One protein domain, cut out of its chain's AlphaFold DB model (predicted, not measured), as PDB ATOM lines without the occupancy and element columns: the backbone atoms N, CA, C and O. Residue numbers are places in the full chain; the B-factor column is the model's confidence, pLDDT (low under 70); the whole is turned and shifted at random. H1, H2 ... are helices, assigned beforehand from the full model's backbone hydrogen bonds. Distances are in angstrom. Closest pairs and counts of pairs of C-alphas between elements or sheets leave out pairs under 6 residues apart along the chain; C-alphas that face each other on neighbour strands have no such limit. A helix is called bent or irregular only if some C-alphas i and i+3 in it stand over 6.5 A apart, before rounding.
ATOM      1  N   ALA A 669     195.685 142.524 104.387       55.56
ATOM      2  CA  ALA A 669     195.584 143.788 103.664       55.56
ATOM      3  C   ALA A 669     194.157 144.039 103.148       55.56
ATOM      4  O   ALA A 669     193.623 145.126 103.348       55.56
ATOM      5  N   SER A 670     193.476 143.041 102.569       58.00
ATOM      6  CA  SER A 670     192.056 143.226 102.217       58.00
ATOM      7  C   SER A 670     191.152 143.379 103.443       58.00
ATOM      8  O   SER A 670     190.177 144.125 103.374       58.00
ATOM      9  N   LEU A 671     191.475 142.749 104.581       58.78
ATOM     10  CA  LEU A 671     190.710 142.928 105.820       58.78
ATOM     11  C   LEU A 671     190.909 144.304 106.475       58.78
ATOM     12  O   LEU A 671     189.935 144.842 107.000       58.78
ATOM     13  N   SER A 672     192.115 144.885 106.451       59.69
ATOM     14  CA  SER A 672     192.320 146.255 106.940       59.69
ATOM     15  C   SER A 672     191.560 147.243 106.058       59.69
ATOM     16  O   SER A 672     190.731 147.986 106.576       59.69
ATOM     17  N   VAL A 673     191.746 147.177 104.735       63.09
ATOM     18  CA  VAL A 673     191.049 148.025 103.748       63.09
ATOM     19  C   VAL A 673     189.532 147.972 103.936       63.09
ATOM     20  O   VAL A 673     188.906 149.015 104.115       63.09
ATOM     21  N   GLN A 674     188.943 146.771 103.990       64.19
ATOM     22  CA  GLN A 674     187.507 146.597 104.244       64.19
ATOM     23  C   GLN A 674     187.078 147.253 105.559       64.19
ATOM     24  O   GLN A 674     186.065 147.950 105.595       64.19
ATOM     25  N   ARG A 675     187.853 147.074 106.636       71.19
ATOM     26  CA  ARG A 675     187.485 147.598 107.952       71.19
ATOM     27  C   ARG A 675     187.597 149.120 108.053       71.19
ATOM     28  O   ARG A 675     186.792 149.721 108.761       71.19
ATOM     29  N   TYR A 676     188.545 149.746 107.358       75.50
ATOM     30  CA  TYR A 676     188.594 151.206 107.268       75.50
ATOM     31  C   TYR A 676     187.431 151.748 106.435       75.50
ATOM     32  O   TYR A 676     186.781 152.689 106.883       75.50
ATOM     33  N   GLN A 677     187.084 151.112 105.310       75.19
ATOM     34  CA  GLN A 677     185.937 151.533 104.500       75.19
ATOM     35  C   GLN A 677     184.610 151.435 105.273       75.19
ATOM     36  O   GLN A 677     183.847 152.395 105.295       75.19
ATOM     37  N   GLU A 678     184.368 150.341 106.008       77.19
ATOM     38  CA  GLU A 678     183.202 150.208 106.905       77.19
ATOM     39  C   GLU A 678     183.087 151.359 107.924       77.19
ATOM     40  O   GLU A 678     181.980 151.762 108.291       77.19
ATOM     41  N   VAL A 679     184.221 151.869 108.416       83.44
ATOM     42  CA  VAL A 679     184.271 152.960 109.399       83.44
ATOM     43  C   VAL A 679     184.062 154.323 108.738       83.44
ATOM     44  O   VAL A 679     183.331 155.137 109.299       83.44
ATOM     45  N   ILE A 680     184.644 154.556 107.559       83.69
ATOM     46  CA  ILE A 680     184.465 155.784 106.770       83.69
ATOM     47  C   ILE A 680     182.995 155.927 106.373       83.69
ATOM     48  O   ILE A 680     182.325 156.871 106.796       83.69
ATOM     49  N   ASP A 681     182.460 154.939 105.659       83.50
ATOM     50  CA  ASP A 681     181.086 154.916 105.152       83.50
ATOM     51  C   ASP A 681     180.084 154.968 106.322       83.50
ATOM     52  O   ASP A 681     179.086 155.691 106.286       83.50
ATOM     53  N   GLY A 682     180.396 154.269 107.421       83.25
ATOM     54  CA  GLY A 682     179.621 154.271 108.661       83.25
ATOM     55  C   GLY A 682     179.740 155.540 109.516       83.25
ATOM     56  O   GLY A 682     178.995 155.673 110.489       83.25
ATOM     57  N   VAL A 683     180.651 156.470 109.218       86.12
ATOM     58  CA  VAL A 683     180.695 157.820 109.814       86.12
ATOM     59  C   VAL A 683     180.019 158.821 108.882       86.12
ATOM     60  O   VAL A 683     179.095 159.500 109.325       86.12
ATOM     61  N   VAL A 684     180.388 158.839 107.596       85.19
ATOM     62  CA  VAL A 684     179.786 159.693 106.556       85.19
ATOM     63  C   VAL A 684     178.263 159.523 106.521       85.19
ATOM     64  O   VAL A 684     177.525 160.504 106.600       85.19
ATOM     65  N   GLY A 685     177.772 158.279 106.527       84.25
ATOM     66  CA  GLY A 685     176.338 157.976 106.548       84.25
ATOM     67  C   GLY A 685     175.601 158.359 107.839       84.25
ATOM     68  O   GLY A 685     174.372 158.377 107.837       84.25
ATOM     69  N   ARG A 686     176.309 158.677 108.936       88.06
ATOM     70  CA  ARG A 686     175.705 159.245 110.158       88.06
ATOM     71  C   ARG A 686     175.624 160.770 110.084       88.06
ATOM     72  O   ARG A 686     174.540 161.308 110.283       88.06
ATOM     73  N   VAL A 687     176.723 161.447 109.745       87.12
ATOM     74  CA  VAL A 687     176.767 162.924 109.711       87.12
ATOM     75  C   VAL A 687     175.988 163.533 108.540       87.12
ATOM     76  O   VAL A 687     175.562 164.680 108.633       87.12
ATOM     77  N   ARG A 688     175.706 162.773 107.468       86.25
ATOM     78  CA  ARG A 688     174.883 163.238 106.332       86.25
ATOM     79  C   ARG A 688     173.511 163.779 106.752       86.25
ATOM     80  O   ARG A 688     173.036 164.753 106.183       86.25
ATOM     81  N   GLY A 689     172.894 163.194 107.780       82.88
ATOM     82  CA  GLY A 689     171.622 163.692 108.313       82.88
ATOM     83  C   GLY A 689     171.729 165.054 109.009       82.88
ATOM     84  O   GLY A 689     170.748 165.789 109.047       82.88
ATOM     85  N   GLU A 690     172.898 165.398 109.549       84.38
ATOM     86  CA  GLU A 690     173.169 166.657 110.257       84.38
ATOM     87  C   GLU A 690     173.600 167.744 109.257       84.38
ATOM     88  O   GLU A 690     173.012 168.823 109.236       84.38
ATOM     89  N   PHE A 691     174.500 167.412 108.325       85.00
ATOM     90  CA  PHE A 691     174.926 168.293 107.226       85.00
ATOM     91  C   PHE A 691     173.733 168.799 106.400       85.00
ATOM     92  O   PHE A 691     173.596 170.002 106.175       85.00
ATOM     93  N   ASN A 692     172.808 167.902 106.040       83.06
ATOM     94  CA  ASN A 692     171.617 168.254 105.265       83.06
ATOM     95  C   ASN A 692     170.589 169.091 106.065       83.06
ATOM     96  O   ASN A 692     169.679 169.659 105.462       83.06
ATOM     97  N   GLN A 693     170.709 169.180 107.398       84.38
ATOM     98  CA  GLN A 693     169.911 170.088 108.241       84.38
ATOM     99  C   GLN A 693     170.576 171.462 108.404       84.38
ATOM    100  O   GLN A 693     169.873 172.468 108.447       84.38
ATOM    101  N   GLU A 694     171.910 171.522 108.450       84.38
ATOM    102  CA  GLU A 694     172.674 172.780 108.475       84.38
ATOM    103  C   GLU A 694     172.806 173.440 107.086       84.38
ATOM    104  O   GLU A 694     173.264 174.576 106.977       84.38
ATOM    105  N   GLY A 695     172.363 172.759 106.022       81.62
ATOM    106  CA  GLY A 695     172.413 173.260 104.645       81.62
ATOM    107  C   GLY A 695     173.781 173.101 103.976       81.62
ATOM    108  O   GLY A 695     174.070 173.799 103.004       81.62
ATOM    109  N   ILE A 696     174.620 172.199 104.492       86.38
ATOM    110  CA  ILE A 696     175.924 171.859 103.918       86.38
ATOM    111  C   ILE A 696     175.706 170.891 102.748       86.38
ATOM    112  O   ILE A 696     174.964 169.918 102.871       86.38
ATOM    113  N   ASP A 697     176.351 171.157 101.613       82.12
ATOM    114  CA  ASP A 697     176.233 170.342 100.399       82.12
ATOM    115  C   ASP A 697     176.852 168.938 100.585       82.12
ATOM    116  O   ASP A 697     177.916 168.798 101.196       82.12
ATOM    117  N   GLU A 698     176.217 167.888 100.039       78.50
ATOM    118  CA  GLU A 698     176.717 166.508 100.173       78.50
ATOM    119  C   GLU A 698     178.107 166.308  99.539       78.50
ATOM    120  O   GLU A 698     178.852 165.441  99.996       78.50
ATOM    121  N   SER A 699     178.521 167.149  98.583       80.12
ATOM    122  CA  SER A 699     179.888 167.143  98.034       80.12
ATOM    123  C   SER A 699     180.974 167.341  99.099       80.12
ATOM    124  O   SER A 699     182.049 166.753  98.991       80.12
ATOM    125  N   VAL A 700     180.691 168.073 100.185       83.25
ATOM    126  CA  VAL A 700     181.632 168.256 101.306       83.25
ATOM    127  C   VAL A 700     181.866 166.937 102.056       83.25
ATOM    128  O   VAL A 700     182.961 166.688 102.558       83.25
ATOM    129  N   LEU A 701     180.866 166.052 102.108       82.25
ATOM    130  CA  LEU A 701     181.000 164.726 102.718       82.25
ATOM    131  C   LEU A 701     181.850 163.792 101.854       82.25
ATOM    132  O   LEU A 701     182.642 163.016 102.394       82.25
ATOM    133  N   ASP A 702     181.724 163.900 100.535       79.44
ATOM    134  CA  ASP A 702     182.534 163.139  99.584       79.44
ATOM    135  C   ASP A 702     183.991 163.657  99.565       79.44
ATOM    136  O   ASP A 702     184.932 162.864  99.480       79.44
ATOM    137  N   GLU A 703     184.217 164.960  99.786       80.88
ATOM    138  CA  GLU A 703     185.552 165.511 100.062       80.88
ATOM    139  C   GLU A 703     186.144 165.010 101.388       80.88
ATOM    140  O   GLU A 703     187.313 164.619 101.431       80.88
ATOM    141  N   VAL A 704     185.352 164.947 102.465       82.81
ATOM    142  CA  VAL A 704     185.787 164.369 103.751       82.81
ATOM    143  C   VAL A 704     186.123 162.879 103.607       82.81
ATOM    144  O   VAL A 704     187.151 162.442 104.133       82.81
ATOM    145  N   ARG A 705     185.321 162.108 102.853       82.38
ATOM    146  CA  ARG A 705     185.615 160.709 102.488       82.38
ATOM    147  C   ARG A 705     186.971 160.610 101.791       82.38
ATOM    148  O   ARG A 705     187.851 159.884 102.255       82.38
ATOM    149  N   ALA A 706     187.161 161.371 100.715       78.00
ATOM    150  CA  ALA A 706     188.370 161.328  99.902       78.00
ATOM    151  C   ALA A 706     189.630 161.745 100.675       78.00
ATOM    152  O   ALA A 706     190.663 161.088 100.559       78.00
ATOM    153  N   LEU A 707     189.551 162.790 101.505       79.56
ATOM    154  CA  LEU A 707     190.664 163.243 102.347       79.56
ATOM    155  C   LEU A 707     191.027 162.225 103.438       79.56
ATOM    156  O   LEU A 707     192.198 162.119 103.812       79.56
ATOM    157  N   TRP A 708     190.056 161.465 103.950       79.94
ATOM    158  CA  TRP A 708     190.307 160.389 104.911       79.94
ATOM    159  C   TRP A 708     190.949 159.173 104.228       79.94
ATOM    160  O   TRP A 708     191.984 158.693 104.697       79.94
ATOM    161  N   GLU A 709     190.421 158.736 103.082       76.62
ATOM    162  CA  GLU A 709     191.026 157.672 102.267       76.62
ATOM    163  C   GLU A 709     192.458 158.046 101.839       76.62
ATOM    164  O   GLU A 709     193.384 157.267 102.055       76.62
ATOM    165  N   ALA A 710     192.689 159.273 101.355       70.75
ATOM    166  CA  ALA A 710     194.018 159.770 100.989       70.75
ATOM    167  C   ALA A 710     195.018 159.732 102.160       70.75
ATOM    168  O   ALA A 710     196.174 159.347 101.975       70.75
ATOM    169  N   LYS A 711     194.586 160.083 103.380       73.94
ATOM    170  CA  LYS A 711     195.428 159.995 104.587       73.94
ATOM    171  C   LYS A 711     195.758 158.550 104.968       73.94
ATOM    172  O   LYS A 711     196.878 158.295 105.399       73.94
ATOM    173  N   LEU A 712     194.835 157.606 104.775       69.06
ATOM    174  CA  LEU A 712     195.069 156.177 105.033       69.06
ATOM    175  C   LEU A 712     195.955 155.510 103.962       69.06
ATOM    176  O   LEU A 712     196.695 154.577 104.275       69.06
ATOM    177  N   VAL A 713     195.922 155.998 102.716       67.38
ATOM    178  CA  VAL A 713     196.911 155.638 101.683       67.38
ATOM    179  C   VAL A 713     198.288 156.183 102.071       67.38
ATOM    180  O   VAL A 713     199.279 155.459 102.016       67.38
ATOM    181  N   ALA A 714     198.365 157.440 102.523       58.78
ATOM    182  CA  ALA A 714     199.624 158.083 102.908       58.78
ATOM    183  C   ALA A 714     200.318 157.424 104.118       58.78
ATOM    184  O   ALA A 714     201.545 157.444 104.194       58.78
ATOM    185  N   THR A 715     199.569 156.801 105.035       60.09
ATOM    186  CA  THR A 715     200.130 155.980 106.126       60.09
ATOM    187  C   THR A 715     200.454 154.537 105.713       60.09
ATOM    188  O   THR A 715     200.953 153.771 106.535       60.09
ATOM    189  N   GLY A 716     200.189 154.142 104.461       54.06
ATOM    190  CA  GLY A 716     200.410 152.781 103.955       54.06
ATOM    191  C   GLY A 716     199.428 151.736 104.499       54.06
ATOM    192  O   GLY A 716     199.693 150.539 104.411       54.06
ATOM    193  N   VAL A 717     198.311 152.176 105.085       51.22
ATOM    194  CA  VAL A 717     197.328 151.326 105.779       51.22
ATOM    195  C   VAL A 717     196.278 150.750 104.818       51.22
ATOM    196  O   VAL A 717     195.752 149.658 105.060       51.22
ATOM    197  N   ILE A 718     196.009 151.449 103.708       57.44
ATOM    198  CA  ILE A 718     195.219 150.960 102.567       57.44
ATOM    199  C   ILE A 718     196.009 151.118 101.256       57.44
ATOM    200  O   ILE A 718     196.813 152.037 101.124       57.44
ATOM    201  N   GLY A 719     195.810 150.197 100.306       58.53
ATOM    202  CA  GLY A 719     196.634 150.108  99.088       58.53
ATOM    203  C   GLY A 719     196.240 151.081  97.972       58.53
ATOM    204  O   GLY A 719     197.089 151.805  97.461       58.53
ATOM    205  N   GLU A 720     194.956 151.114  97.614       58.47
ATOM    206  CA  GLU A 720     194.384 152.035  96.624       58.47
ATOM    207  C   GLU A 720     193.099 152.660  97.205       58.47
ATOM    208  O   GLU A 720     192.347 151.949  97.881       58.47
ATOM    209  N   PRO A 721     192.836 153.965  96.988       58.53
ATOM    210  CA  PRO A 721     191.599 154.615  97.424       58.53
ATOM    211  C   PRO A 721     190.425 154.270  96.491       58.53
ATOM    212  O   PRO A 721     190.629 153.826  95.357       58.53
ATOM    213  N   SER A 722     189.189 154.496  96.947       62.41
ATOM    214  CA  SER A 722     187.971 154.208  96.175       62.41
ATOM    215  C   SER A 722     187.886 155.025  94.877       62.41
ATOM    216  O   SER A 722     188.544 156.055  94.739       62.41
ATOM    217  N   ASN A 723     187.032 154.629  93.924       58.78
ATOM    218  CA  ASN A 723     186.799 155.421  92.701       58.78
ATOM    219  C   ASN A 723     186.335 156.860  93.001       58.78
ATOM    220  O   ASN A 723     186.613 157.768  92.220       58.78
ATOM    221  N   GLU A 724     185.622 157.077  94.106       55.91
ATOM    222  CA  GLU A 724     185.181 158.399  94.566       55.91
ATOM    223  C   GLU A 724     186.375 159.191  95.117       55.91
ATOM    224  O   GLU A 724     186.653 160.294  94.645       55.91
ATOM    225  N   GLY A 725     187.172 158.572  95.996       55.75
ATOM    226  CA  GLY A 725     188.437 159.127  96.477       55.75
ATOM    227  C   GLY A 725     189.399 159.486  95.339       55.75
ATOM    228  O   GLY A 725     189.941 160.586  95.316       55.75
ATOM    229  N   GLN A 726     189.563 158.617  94.338       61.34
ATOM    230  CA  GLN A 726     190.395 158.869  93.156       61.34
ATOM    231  C   GLN A 726     189.906 160.065  92.328       61.34
ATOM    232  O   GLN A 726     190.732 160.847  91.851       61.34
ATOM    233  N   GLN A 727     188.590 160.227  92.156       58.25
ATOM    234  CA  GLN A 727     188.014 161.368  91.436       58.25
ATOM    235  C   GLN A 727     188.248 162.676  92.195       58.25
ATOM    236  O   GLN A 727     188.783 163.618  91.613       58.25
ATOM    237  N   VAL A 728     187.949 162.718  93.495       56.88
ATOM    238  CA  VAL A 728     188.151 163.925  94.311       56.88
ATOM    239  C   VAL A 728     189.637 164.268  94.457       56.88
ATOM    240  O   VAL A 728     189.992 165.436  94.340       56.88
ATOM    241  N   ILE A 729     190.536 163.286  94.594       58.16
ATOM    242  CA  ILE A 729     191.991 163.526  94.581       58.16
ATOM    243  C   ILE A 729     192.425 164.151  93.241       58.16
ATOM    244  O   ILE A 729     193.177 165.124  93.236       58.16
TER     245      ILE A 729
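This is residues 669 to 729 of the 945 residues of the protein "Oxygen evolving enhancer 2 of photosystem II" of Chlorella sorokiniana (UniProt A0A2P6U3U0). Look first for a helical hairpin: the long helix H1 runs the length of the model, and the shorter H2 folds back beside its later part at a slight slant. The short last helix, H3, crosses H2 on a side turned away from H1, so that H2 is between the other two. The printed part has 61 residues with three named helices, H1, H2 and H3 in that order along the chain, and no named strand; the class is all helix. It is compact, with a radius of gyration of the C-alphas of 12.0 A, yet elongated in outline, spanning 37 by 21 by 17 A.

Find C-alpha 669 at (195.584, 143.788, 103.664); from there H1, residues 669 to 694, runs 37.3 A to C-alpha 694 at (172.674, 172.780, 108.475). Near residue 687 you meet a kink of 33 degrees. H1 is neither bent nor irregular, but only just: C-alphas 686 and 689 are 6.3 A apart. Next comes H2, residues 698 to 714, which is 24.6 A from first to last C-alpha. H3, residues 723 to 729, is 9.8 A long and ends at C-alpha 729, at (191.991, 163.526, 94.581).

Start at H1, which touches H2 with residues 680 to 692 alone. Their closest C-alphas are those of Val 684 and Leu 701, 6.4 A apart. The two helices form a hairpin and run opposite ways at a shallow tilt of 26 degrees. Move on along H2: it also touches H3, and the closest C-alphas of the two, those of Ala 706 and Gly 725, are 4.1 A apart. The lines of H2 and H3 are about perpendicular, at 88 degrees. H1 and H3 are apart. In the backbones of H2 and H3 every O i to N i+4 pair is within hydrogen-bond range, while in H1 18 of 22 are.

Compare Ala 669 with Gly 695 to see the full length: their C-alphas are the two farthest apart, at 37.5 A. From Ala 669 to Ile 729, the first and last printed C-alphas, it is 22.0 A. The printed part has no cut. A tight link of 3 residues joins H1 to H2, and a short link of 8 residues joins H2 to H3. Read the B-factor column for the model's confidence: the mean pLDDT of the printed part is 72.7, and residues 669 to 674 and 712 to 729 are under 70. For H3 the mean pLDDT is 58.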